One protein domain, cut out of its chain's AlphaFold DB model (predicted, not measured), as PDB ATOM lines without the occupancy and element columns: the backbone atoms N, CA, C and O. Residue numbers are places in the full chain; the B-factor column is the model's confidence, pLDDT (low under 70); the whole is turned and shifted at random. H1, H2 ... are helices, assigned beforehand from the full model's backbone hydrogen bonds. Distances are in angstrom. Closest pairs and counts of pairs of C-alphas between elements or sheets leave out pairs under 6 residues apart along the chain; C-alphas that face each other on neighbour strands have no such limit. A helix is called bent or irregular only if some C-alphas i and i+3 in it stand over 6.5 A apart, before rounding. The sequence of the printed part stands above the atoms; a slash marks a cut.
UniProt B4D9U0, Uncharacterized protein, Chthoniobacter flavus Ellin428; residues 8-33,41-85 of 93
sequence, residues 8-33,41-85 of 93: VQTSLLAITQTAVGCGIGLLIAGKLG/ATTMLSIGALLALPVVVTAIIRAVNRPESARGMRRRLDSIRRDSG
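This is residues 8 to 33 and 41 to 85 of the 93 residues of an uncharacterized protein of Chthoniobacter flavus Ellin428 (UniProt B4D9U0). The domain is an open V of helices: the bent helix H2 and, beyond a tight link, H3 follow each other as one long leg, and H1 makes the other, shorter leg. The legs come near each other at Ala 29 of H1 and Ala 41 of H2, beside the cut, and spread apart from there, with no two of the helices clearly touching. The printed part has 71 residues with three named helices, H1, H2 and H3 in chain order, and no named strand; the class is all helix. The whole is extended, with a radius of gyration of the C-alphas of 21.4 A and spans of 72 by 31 by 14 A, the longest made by the leg of H2 and H3.

H2, residues 41 to 64, is the longest helix by residues. By its hydrogen bonds it was assigned as one helix, but it is bent: C-alphas 51 and 54 are 7.2 A apart. Its arms H2a, residues 41 to 51, and H2b, residues 54 to 64, stand at a steep tilt of 56 degrees. H1, residues 8 to 30, is close to H2a but not clearly touching it, with 1 pair of C-alphas within 8 A. That closest pair is Ala 29 and Ala 41, whose C-alphas are 7.8 A apart. H1 and H2a run opposite ways at a shallow tilt of 27 degrees, and their centres are 17.7 A apart. H1 and H2b are apart. H3, residues 70 to 83, is apart from H1, H2a and H2b. Every O i to N i+4 pair is within hydrogen-bond range in H1, H2a, H2b and H3.

H2a begins at C-alpha 41, (11.133, -18.224, 18.816), and is 15.1 A long from first to last C-alpha; H2b is 15.2 A long, and residues 52 and 53 belong to neither arm. H1 is 32.9 A long and begins at C-alpha 8, (1.051, -25.144, -13.138). H3 is 20.0 A long and ends at C-alpha 83, (11.200, 8.493, -32.467).

The two C-alphas farthest apart are those of Gly 33 and Gly 85, at 73.7 A. Residues 8 to 24, which belong to H1, and residues 45 to 85 stand free. Residues 34 to 40 are not printed, and C-alphas 33 and 41 are 11.1 A apart across the cut, which lies in the link from H1 to H2. The link from H2 to H3, 5 residues, is tight. The mean pLDDT of the printed part is 78.2; residues 30 to 33, 41, 65 to 72 and 84 to 85 are under 70.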
ATOM      1  N   VAL A   8       1.928 -24.360 -14.025       75.75
ATOM      2  CA  VAL A   8       1.051 -25.144 -13.138       75.75
ATOM      3  C   VAL A   8       1.885 -26.074 -12.265       75.75
ATOM      4  O   VAL A   8       1.691 -26.091 -11.053       75.75
ATOM      5  N   GLN A   9       2.868 -26.777 -12.842       75.88
ATOM      6  CA  GLN A   9       3.808 -27.592 -12.066       75.88
ATOM      7  C   GLN A   9       4.632 -26.748 -11.096       75.88
ATOM      8  O   GLN A   9       4.748 -27.117  -9.932       75.88
ATOM      9  N   THR A  10       5.139 -25.592 -11.531       80.25
ATOM     10  CA  THR A  10       5.903 -24.690 -10.653       80.25
ATOM     11  C   THR A  10       5.047 -24.183  -9.491       80.25
ATOM     12  O   THR A  10       5.513 -24.151  -8.354       80.25
ATOM     13  N   SER A  11       3.779 -23.844  -9.740       78.50
ATOM     14  CA  SER A  11       2.857 -23.393  -8.690       78.50
ATOM     15  C   SER A  11       2.518 -24.514  -7.705       78.50
ATOM     16  O   SER A  11       2.524 -24.293  -6.497       78.50
ATOM     17  N   LEU A  12       2.274 -25.730  -8.202       83.81
ATOM     18  CA  LEU A  12       1.977 -26.896  -7.367       83.81
ATOM     19  C   LEU A  12       3.187 -27.267  -6.493       83.81
ATOM     20  O   LEU A  12       3.033 -27.483  -5.295       83.81
ATOM     21  N   LEU A  13       4.396 -27.250  -7.066       85.06
ATOM     22  CA  LEU A  13       5.646 -27.465  -6.333       85.06
ATOM     23  C   LEU A  13       5.895 -26.377  -5.280       85.06
ATOM     24  O   LEU A  13       6.302 -26.684  -4.163       85.06
ATOM     25  N   ALA A  14       5.604 -25.113  -5.593       83.69
ATOM     26  CA  ALA A  14       5.714 -24.026  -4.624       83.69
ATOM     27  C   ALA A  14       4.737 -24.206  -3.449       83.69
ATOM     28  O   ALA A  14       5.111 -24.003  -2.292       83.69
ATOM     29  N   ILE A  15       3.500 -24.631  -3.720       87.69
ATOM     30  CA  ILE A  15       2.492 -24.890  -2.683       87.69
ATOM     31  C   ILE A  15       2.903 -26.076  -1.805       87.69
ATOM     32  O   ILE A  15       2.823 -25.992  -0.581       87.69
ATOM     33  N   THR A  16       3.381 -27.177  -2.388       89.81
ATOM     34  CA  THR A  16       3.786 -28.346  -1.593       89.81
ATOM     35  C   THR A  16       5.027 -28.048  -0.760       89.81
ATOM     36  O   THR A  16       5.048 -28.359   0.429       89.81
ATOM     37  N   GLN A  17       6.030 -27.375  -1.327       87.75
ATOM     38  CA  GLN A  17       7.243 -26.995  -0.606       87.75
ATOM     39  C   GLN A  17       6.947 -26.030   0.554       87.75
ATOM     40  O   GLN A  17       7.497 -26.191   1.646       87.75
ATOM     41  N   THR A  18       6.052 -25.059   0.354       88.56
ATOM     42  CA  THR A  18       5.630 -24.142   1.426       88.56
ATOM     43  C   THR A  18       4.827 -24.863   2.508       88.56
ATOM     44  O   THR A  18       5.101 -24.657   3.691       88.56
ATOM     45  N   ALA A  19       3.906 -25.756   2.135       91.81
ATOM     46  CA  ALA A  19       3.137 -26.564   3.083       91.81
ATOM     47  C   ALA A  19       4.038 -27.471   3.940       91.81
ATOM     48  O   ALA A  19       3.871 -27.530   5.158       91.81
ATOM     49  N   VAL A  20       5.038 -28.118   3.328       92.12
ATOM     50  CA  VAL A  20       6.033 -28.944   4.032       92.12
ATOM     51  C   VAL A  20       6.853 -28.097   5.007       92.12
ATOM     52  O   VAL A  20       6.995 -28.471   6.172       92.12
ATOM     53  N   GLY A  21       7.337 -26.927   4.577       87.00
ATOM     54  CA  GLY A  21       8.061 -26.002   5.452       87.00
ATOM     55  C   GLY A  21       7.223 -25.527   6.644       87.00
ATOM     56  O   GLY A  21       7.705 -25.524   7.777       87.00
ATOM     57  N   CYS A  22       5.948 -25.193   6.414       87.00
ATOM     58  CA  CYS A  22       5.010 -24.799   7.468       87.00
ATOM     59  C   CYS A  22       4.751 -25.937   8.466       87.00
ATOM     60  O   CYS A  22       4.799 -25.713   9.675       87.00
ATOM     61  N   GLY A  23       4.530 -27.160   7.975       87.19
ATOM     62  CA  GLY A  23       4.320 -28.336   8.821       87.19
ATOM     63  C   GLY A  23       5.520 -28.630   9.724       87.19
ATOM     64  O   GLY A  23       5.354 -28.820  10.928       87.19
ATOM     65  N   ILE A  24       6.736 -28.587   9.173       87.81
ATOM     66  CA  ILE A  24       7.975 -28.768   9.945       87.81
ATOM     67  C   ILE A  24       8.131 -27.653  10.989       87.81
ATOM     68  O   ILE A  24       8.435 -27.936  12.148       87.81
ATOM     69  N   GLY A  25       7.876 -26.397  10.611       81.62
ATOM     70  CA  GLY A  25       7.943 -25.255  11.524       81.62
ATOM     71  C   GLY A  25       6.989 -25.384  12.715       81.62
ATOM     72  O   GLY A  25       7.397 -25.179  13.857       81.62
ATOM     73  N   LEU A  26       5.743 -25.800  12.470       81.50
ATOM     74  CA  LEU A  26       4.735 -26.037  13.510       81.50
ATOM     75  C   LEU A  26       5.104 -27.197  14.443       81.50
ATOM     76  O   LEU A  26       4.928 -27.083  15.656       81.50
ATOM     77  N   LEU A  27       5.664 -28.289  13.910       81.19
ATOM     78  CA  LEU A  27       6.127 -29.422  14.720       81.19
ATOM     79  C   LEU A  27       7.285 -29.031  15.648       81.19
ATOM     80  O   LEU A  27       7.292 -29.403  16.823       81.19
ATOM     81  N   ILE A  28       8.245 -28.253  15.143       78.38
ATOM     82  CA  ILE A  28       9.365 -27.744  15.946       78.38
ATOM     83  C   ILE A  28       8.854 -26.767  17.012       78.38
ATOM     84  O   ILE A  28       9.256 -26.863  18.172       78.38
ATOM     85  N   ALA A  29       7.921 -25.878  16.655       71.38
ATOM     86  CA  ALA A  29       7.324 -24.922  17.586       71.38
ATOM     87  C   ALA A  29       6.532 -25.602  18.718       71.38
ATOM     88  O   ALA A  29       6.566 -25.130  19.857       71.38
ATOM     89  N   GLY A  30       5.848 -26.713  18.420       69.00
ATOM     90  CA  GLY A  30       5.066 -27.488  19.388       69.00
ATOM     91  C   GLY A  30       5.904 -28.331  20.356       69.00
ATOM     92  O   GLY A  30       5.470 -28.583  21.477       69.00
ATOM     93  N   LYS A  31       7.120 -28.740  19.966       69.56
ATOM     94  CA  LYS A  31       8.019 -29.573  20.790       69.56
ATOM     95  C   LYS A  31       8.901 -28.761  21.756       69.56
ATOM     96  O   LYS A  31       9.659 -29.328  22.543       69.56
ATOM     97  N   LEU A  32       8.814 -27.436  21.716       67.44
ATOM     98  CA  LEU A  32       9.708 -26.540  22.438       67.44
ATOM     99  C   LEU A  32       9.118 -26.133  23.802       67.44
ATOM    100  O   LEU A  32       8.094 -25.461  23.879       67.44
ATOM    101  N   GLY A  33       9.762 -26.548  24.898       61.03
ATOM    102  CA  GLY A  33       9.300 -26.261  26.265       61.03
ATOM    103  C   GLY A  33       9.254 -24.759  26.586       61.03
ATOM    104  O   GLY A  33      10.120 -24.003  26.149       61.03
ATOM    105  N   ALA A  41      12.074 -18.945  19.671       69.75
ATOM    106  CA  ALA A  41      11.133 -18.224  18.816       69.75
ATOM    107  C   ALA A  41      11.699 -16.874  18.363       69.75
ATOM    108  O   ALA A  41      11.575 -16.537  17.190       69.75
ATOM    109  N   THR A  42      12.350 -16.113  19.248       73.56
ATOM    110  CA  THR A  42      12.926 -14.811  18.877       73.56
ATOM    111  C   THR A  42      14.123 -14.950  17.945       73.56
ATOM    112  O   THR A  42      14.225 -14.182  16.990       73.56
ATOM    113  N   THR A  43      14.998 -15.939  18.155       79.31
ATOM    114  CA  THR A  43      16.129 -16.181  17.246       79.31
ATOM    115  C   THR A  43      15.671 -16.724  15.899       79.31
ATOM    116  O   THR A  43      16.137 -16.256  14.867       79.31
ATOM    117  N   MET A  44      14.716 -17.656  15.871       73.31
ATOM    118  CA  MET A  44      14.200 -18.196  14.613       73.31
ATOM    119  C   MET A  44      13.422 -17.134  13.822       73.31
ATOM    120  O   MET A  44      13.547 -17.066  12.599       73.31
ATOM    121  N   LEU A  45      12.688 -16.255  14.513       79.62
ATOM    122  CA  LEU A  45      12.010 -15.114  13.900       79.62
ATOM    123  C   LEU A  45      13.000 -14.064  13.385       79.62
ATOM    124  O   LEU A  45      12.800 -13.554  12.285       79.62
ATOM    125  N   SER A  46      14.082 -13.766  14.114       82.81
ATOM    126  CA  SER A  46      15.092 -12.815  13.632       82.81
ATOM    127  C   SER A  46      15.853 -13.361  12.424       82.81
ATOM    128  O   SER A  46      16.020 -12.650  11.438       82.81
ATOM    129  N   ILE A  47      16.228 -14.643  12.443       86.50
ATOM    130  CA  ILE A  47      16.901 -15.308  11.321       86.50
ATOM    131  C   ILE A  47      15.975 -15.355  10.101       86.50
ATOM    132  O   ILE A  47      16.401 -15.017   8.996       86.50
ATOM    133  N   GLY A  48      14.699 -15.704  10.290       83.00
ATOM    134  CA  GLY A  48      13.696 -15.679   9.224       83.00
ATOM    135  C   GLY A  48      13.492 -14.278   8.640       83.00
ATOM    136  O   GLY A  48      13.433 -14.123   7.422       83.00
ATOM    137  N   ALA A  49      13.459 -13.246   9.489       84.50
ATOM    138  CA  ALA A  49      13.354 -11.856   9.053       84.50
ATOM    139  C   ALA A  49      14.588 -11.401   8.255       84.50
ATOM    140  O   ALA A  49      14.433 -10.757   7.218       84.50
ATOM    141  N   LEU A  50      15.801 -11.778   8.682       85.69
ATOM    142  CA  LEU A  50      17.026 -11.491   7.929       85.69
ATOM    143  C   LEU A  50      17.038 -12.204   6.569       85.69
ATOM    144  O   LEU A  50      17.372 -11.593   5.558       85.69
ATOM    145  N   LEU A  51      16.638 -13.474   6.516       86.38
ATOM    146  CA  LEU A  51      16.583 -14.237   5.264       86.38
ATOM    147  C   LEU A  51      15.498 -13.725   4.302       86.38
ATOM    148  O   LEU A  51      15.629 -13.889   3.089       86.38
ATOM    149  N   ALA A  52      14.447 -13.079   4.814       86.94
ATOM    150  CA  ALA A  52      13.371 -12.511   4.006       86.94
ATOM    151  C   ALA A  52      13.718 -11.152   3.366       86.94
ATOM    152  O   ALA A  52      13.025 -10.734   2.437       86.94
ATOM    153  N   LEU A  53      14.790 -10.478   3.803       87.69
ATOM    154  CA  LEU A  53      15.230  -9.180   3.268       87.69
ATOM    155  C   LEU A  53      15.233  -9.095   1.727       87.69
ATOM    156  O   LEU A  53      14.584  -8.189   1.198       87.69
ATOM    157  N   PRO A  54      15.882 -10.004   0.968       82.94
ATOM    158  CA  PRO A  54      15.910  -9.912  -0.493       82.94
ATOM    159  C   PRO A  54      14.519 -10.043  -1.130       82.94
ATOM    160  O   PRO A  54      14.233  -9.382  -2.130       82.94
ATOM    161  N   VAL A  55      13.630 -10.850  -0.544       85.81
ATOM    162  CA  VAL A  55      12.248 -11.027  -1.021       85.81
ATOM    163  C   VAL A  55      11.434  -9.756  -0.783       85.81
ATOM    164  O   VAL A  55      10.723  -9.296  -1.674       85.81
ATOM    165  N   VAL A  56      11.585  -9.140   0.388       85.62
ATOM    166  CA  VAL A  56      10.911  -7.881   0.729       85.62
ATOM    167  C   VAL A  56      11.404  -6.743  -0.166       85.62
ATOM    168  O   VAL A  56      10.593  -6.027  -0.748       85.62
ATOM    169  N   VAL A  57      12.719  -6.610  -0.353       87.69
ATOM    170  CA  VAL A  57      13.312  -5.585  -1.227       87.69
ATOM    171  C   VAL A  57      12.841  -5.757  -2.670       87.69
ATOM    172  O   VAL A  57      12.400  -4.792  -3.290       87.69
ATOM    173  N   THR A  58      12.861  -6.978  -3.211       83.50
ATOM    174  CA  THR A  58      12.379  -7.226  -4.580       83.50
ATOM    175  C   THR A  58      10.878  -6.989  -4.726       83.50
ATOM    176  O   THR A  58      10.456  -6.450  -5.750       83.50
ATOM    177  N   ALA A  59      10.069  -7.316  -3.715       84.81
ATOM    178  CA  ALA A  59       8.643  -7.002  -3.702       84.81
ATOM    179  C   ALA A  59       8.390  -5.485  -3.701       84.81
ATOM    180  O   ALA A  59       7.595  -5.004  -4.509       84.81
ATOM    181  N   ILE A  60       9.111  -4.724  -2.870       85.56
ATOM    182  CA  ILE A  60       9.023  -3.255  -2.820       85.56
ATOM    183  C   ILE A  60       9.451  -2.650  -4.158       85.56
ATOM    184  O   ILE A  60       8.724  -1.835  -4.718       85.56
ATOM    185  N   ILE A  61      10.588  -3.075  -4.715       84.38
ATOM    186  CA  ILE A  61      11.075  -2.587  -6.013       84.38
ATOM    187  C   ILE A  61      10.048  -2.871  -7.113       84.38
ATOM    188  O   ILE A  61       9.767  -1.991  -7.920       84.38
ATOM    189  N   ARG A  62       9.446  -4.066  -7.142       79.62
ATOM    190  CA  ARG A  62       8.386  -4.408  -8.107       79.62
ATOM    191  C   ARG A  62       7.119  -3.577  -7.908       79.62
ATOM    192  O   ARG A  62       6.487  -3.211  -8.894       79.62
ATOM    193  N   ALA A  63       6.755  -3.275  -6.663       80.62
ATOM    194  CA  ALA A  63       5.601  -2.441  -6.348       80.62
ATOM    195  C   ALA A  63       5.823  -0.973  -6.752       80.62
ATOM    196  O   ALA A  63       4.933  -0.357  -7.334       80.62
ATOM    197  N   VAL A  64       7.017  -0.427  -6.499       78.19
ATOM    198  CA  VAL A  64       7.385   0.959  -6.842       78.19
ATOM    199  C   VAL A  64       7.603   1.125  -8.346       78.19
ATOM    200  O   VAL A  64       7.101   2.075  -8.943       78.19
ATOM    201  N   ASN A  65       8.294   0.181  -8.986       69.25
ATOM    202  CA  ASN A  65       8.556   0.197 -10.428       69.25
ATOM    203  C   ASN A  65       7.410  -0.405 -11.248       69.25
ATOM    204  O   ASN A  65       7.616  -0.779 -12.405       69.25
ATOM    205  N   ARG A  66       6.207  -0.529 -10.669       67.00
ATOM    206  CA  ARG A  66       5.071  -1.150 -11.346       67.00
ATOM    207  C   ARG A  66       4.784  -0.391 -12.658       67.00
ATOM    208  O   ARG A  66       4.484   0.806 -12.622       67.00
ATOM    209  N   PRO A  67       4.869  -1.065 -13.821       57.44
ATOM    210  CA  PRO A  67       4.824  -0.427 -15.141       57.44
ATOM    211  C   PRO A  67       3.467   0.199 -15.503       57.44
ATOM    212  O   PRO A  67       3.389   0.947 -16.471       57.44
ATOM    213  N   GLU A  68       2.418  -0.034 -14.707       57.00
ATOM    214  CA  GLU A  68       1.114   0.638 -14.834       57.00
ATOM    215  C   GLU A  68       1.068   2.054 -14.246       57.00
ATOM    216  O   GLU A  68       0.047   2.733 -14.328       57.00
ATOM    217  N   SER A  69       2.165   2.544 -13.663       63.69
ATOM    218  CA  SER A  69       2.269   3.960 -13.325       63.69
ATOM    219  C   SER A  69       1.999   4.787 -14.583       63.69
ATOM    220  O   SER A  69       2.738   4.692 -15.563       63.69
ATOM    221  N   ALA A  70       0.971   5.642 -14.562       61.44
ATOM    222  CA  ALA A  70       0.623   6.548 -15.662       61.44
ATOM    223  C   ALA A  70       1.832   7.361 -16.185       61.44
ATOM    224  O   ALA A  70       1.841   7.819 -17.327       61.44
ATOM    225  N   ARG A  71       2.890   7.504 -15.372       66.44
ATOM    226  CA  ARG A  71       4.173   8.125 -15.736       66.44
ATOM    227  C   ARG A  71       5.008   7.278 -16.712       66.44
ATOM    228  O   ARG A  71       5.688   7.844 -17.562       66.44
ATOM    229  N   GLY A  72       4.957   5.948 -16.616       69.12
ATOM    230  CA  GLY A  72       5.637   5.013 -17.521       69.12
ATOM    231  C   GLY A  72       4.977   4.951 -18.899       69.12
ATOM    232  O   GLY A  72       5.673   5.022 -19.910       69.12
ATOM    233  N   MET A  73       3.639   4.933 -18.939       71.25
ATOM    234  CA  MET A  73       2.864   5.021 -20.184       71.25
ATOM    235  C   MET A  73       3.119   6.350 -20.908       71.25
ATOM    236  O   MET A  73       3.369   6.363 -22.108       71.25
ATOM    237  N   ARG A  74       3.149   7.470 -20.168       72.38
ATOM    238  CA  ARG A  74       3.494   8.787 -20.728       72.38
ATOM    239  C   ARG A  74       4.904   8.814 -21.312       72.38
ATOM    240  O   ARG A  74       5.056   9.283 -22.426       72.38
ATOM    241  N   ARG A  75       5.913   8.257 -20.629       75.00
ATOM    242  CA  ARG A  75       7.287   8.159 -21.166       75.00
ATOM    243  C   ARG A  75       7.383   7.280 -22.416       75.00
ATOM    244  O   ARG A  75       8.142   7.618 -23.312       75.00
ATOM    245  N   ARG A  76       6.611   6.189 -22.486       75.75
ATOM    246  CA  ARG A  76       6.514   5.323 -23.678       75.75
ATOM    247  C   ARG A  76       5.868   6.052 -24.861       75.75
ATOM    248  O   ARG A  76       6.348   5.936 -25.980       75.75
ATOM    249  N   LEU A  77       4.804   6.816 -24.616       78.94
ATOM    250  CA  LEU A  77       4.172   7.642 -25.649       78.94
ATOM    251  C   LEU A  77       5.090   8.789 -26.097       78.94
ATOM    252  O   LEU A  77       5.181   9.058 -27.290       78.94
ATOM    253  N   ASP A  78       5.806   9.419 -25.163       79.12
ATOM    254  CA  ASP A  78       6.745  10.511 -25.447       79.12
ATOM    255  C   ASP A  78       7.966  10.025 -26.244       79.12
ATOM    256  O   ASP A  78       8.440  10.721 -27.139       79.12
ATOM    257  N   SER A  79       8.441   8.796 -25.985       75.69
ATOM    258  CA  SER A  79       9.482   8.177 -26.810       75.69
ATOM    259  C   SER A  79       8.974   7.849 -28.211       75.69
ATOM    260  O   SER A  79       9.674   8.144 -29.163       75.69
ATOM    261  N   ILE A  80       7.754   7.317 -28.368       78.62
ATOM    262  CA  ILE A  80       7.178   7.064 -29.704       78.62
ATOM    263  C   ILE A  80       7.014   8.376 -30.478       78.62
ATOM    264  O   ILE A  80       7.317   8.425 -31.663       78.62
ATOM    265  N   ARG A  81       6.588   9.457 -29.812       74.56
ATOM    266  CA  ARG A  81       6.464  10.777 -30.440       74.56
ATOM    267  C   ARG A  81       7.813  11.310 -30.924       74.56
ATOM    268  O   ARG A  81       7.893  11.741 -32.067       74.56
ATOM    269  N   ARG A  82       8.869  11.235 -30.107       70.44
ATOM    270  CA  ARG A  82      10.216  11.677 -30.517       70.44
ATOM    271  C   ARG A  82      10.866  10.780 -31.577       70.44
ATOM    272  O   ARG A  82      11.611  11.286 -32.401       70.44
ATOM    273  N   ASP A  83      10.586   9.479 -31.560       70.06
ATOM    274  CA  ASP A  83      11.200   8.493 -32.467       70.06
ATOM    275  C   ASP A  83      10.415   8.328 -33.786       70.06
ATOM    276  O   ASP A  83      10.887   7.705 -34.731       70.06
ATOM    277  N   SER A  84       9.215   8.917 -33.881       67.88
ATOM    278  CA  SER A  84       8.368   8.874 -35.085       67.88
ATOM    279  C   SER A  84       8.856   9.742 -36.252       67.88
ATOM    280  O   SER A  84       8.197   9.782 -37.288       67.88
ATOM    281  N   GLY A  85      10.009  10.406 -36.119       63.09
ATOM    282  CA  GLY A  85      10.660  11.096 -37.233       63.09
ATOM    283  C   GLY A  85       9.891  12.296 -37.787       63.09
ATOM    284  O   GLY A  85      10.217  12.748 -38.881       63.09
TER     285      GLY A  85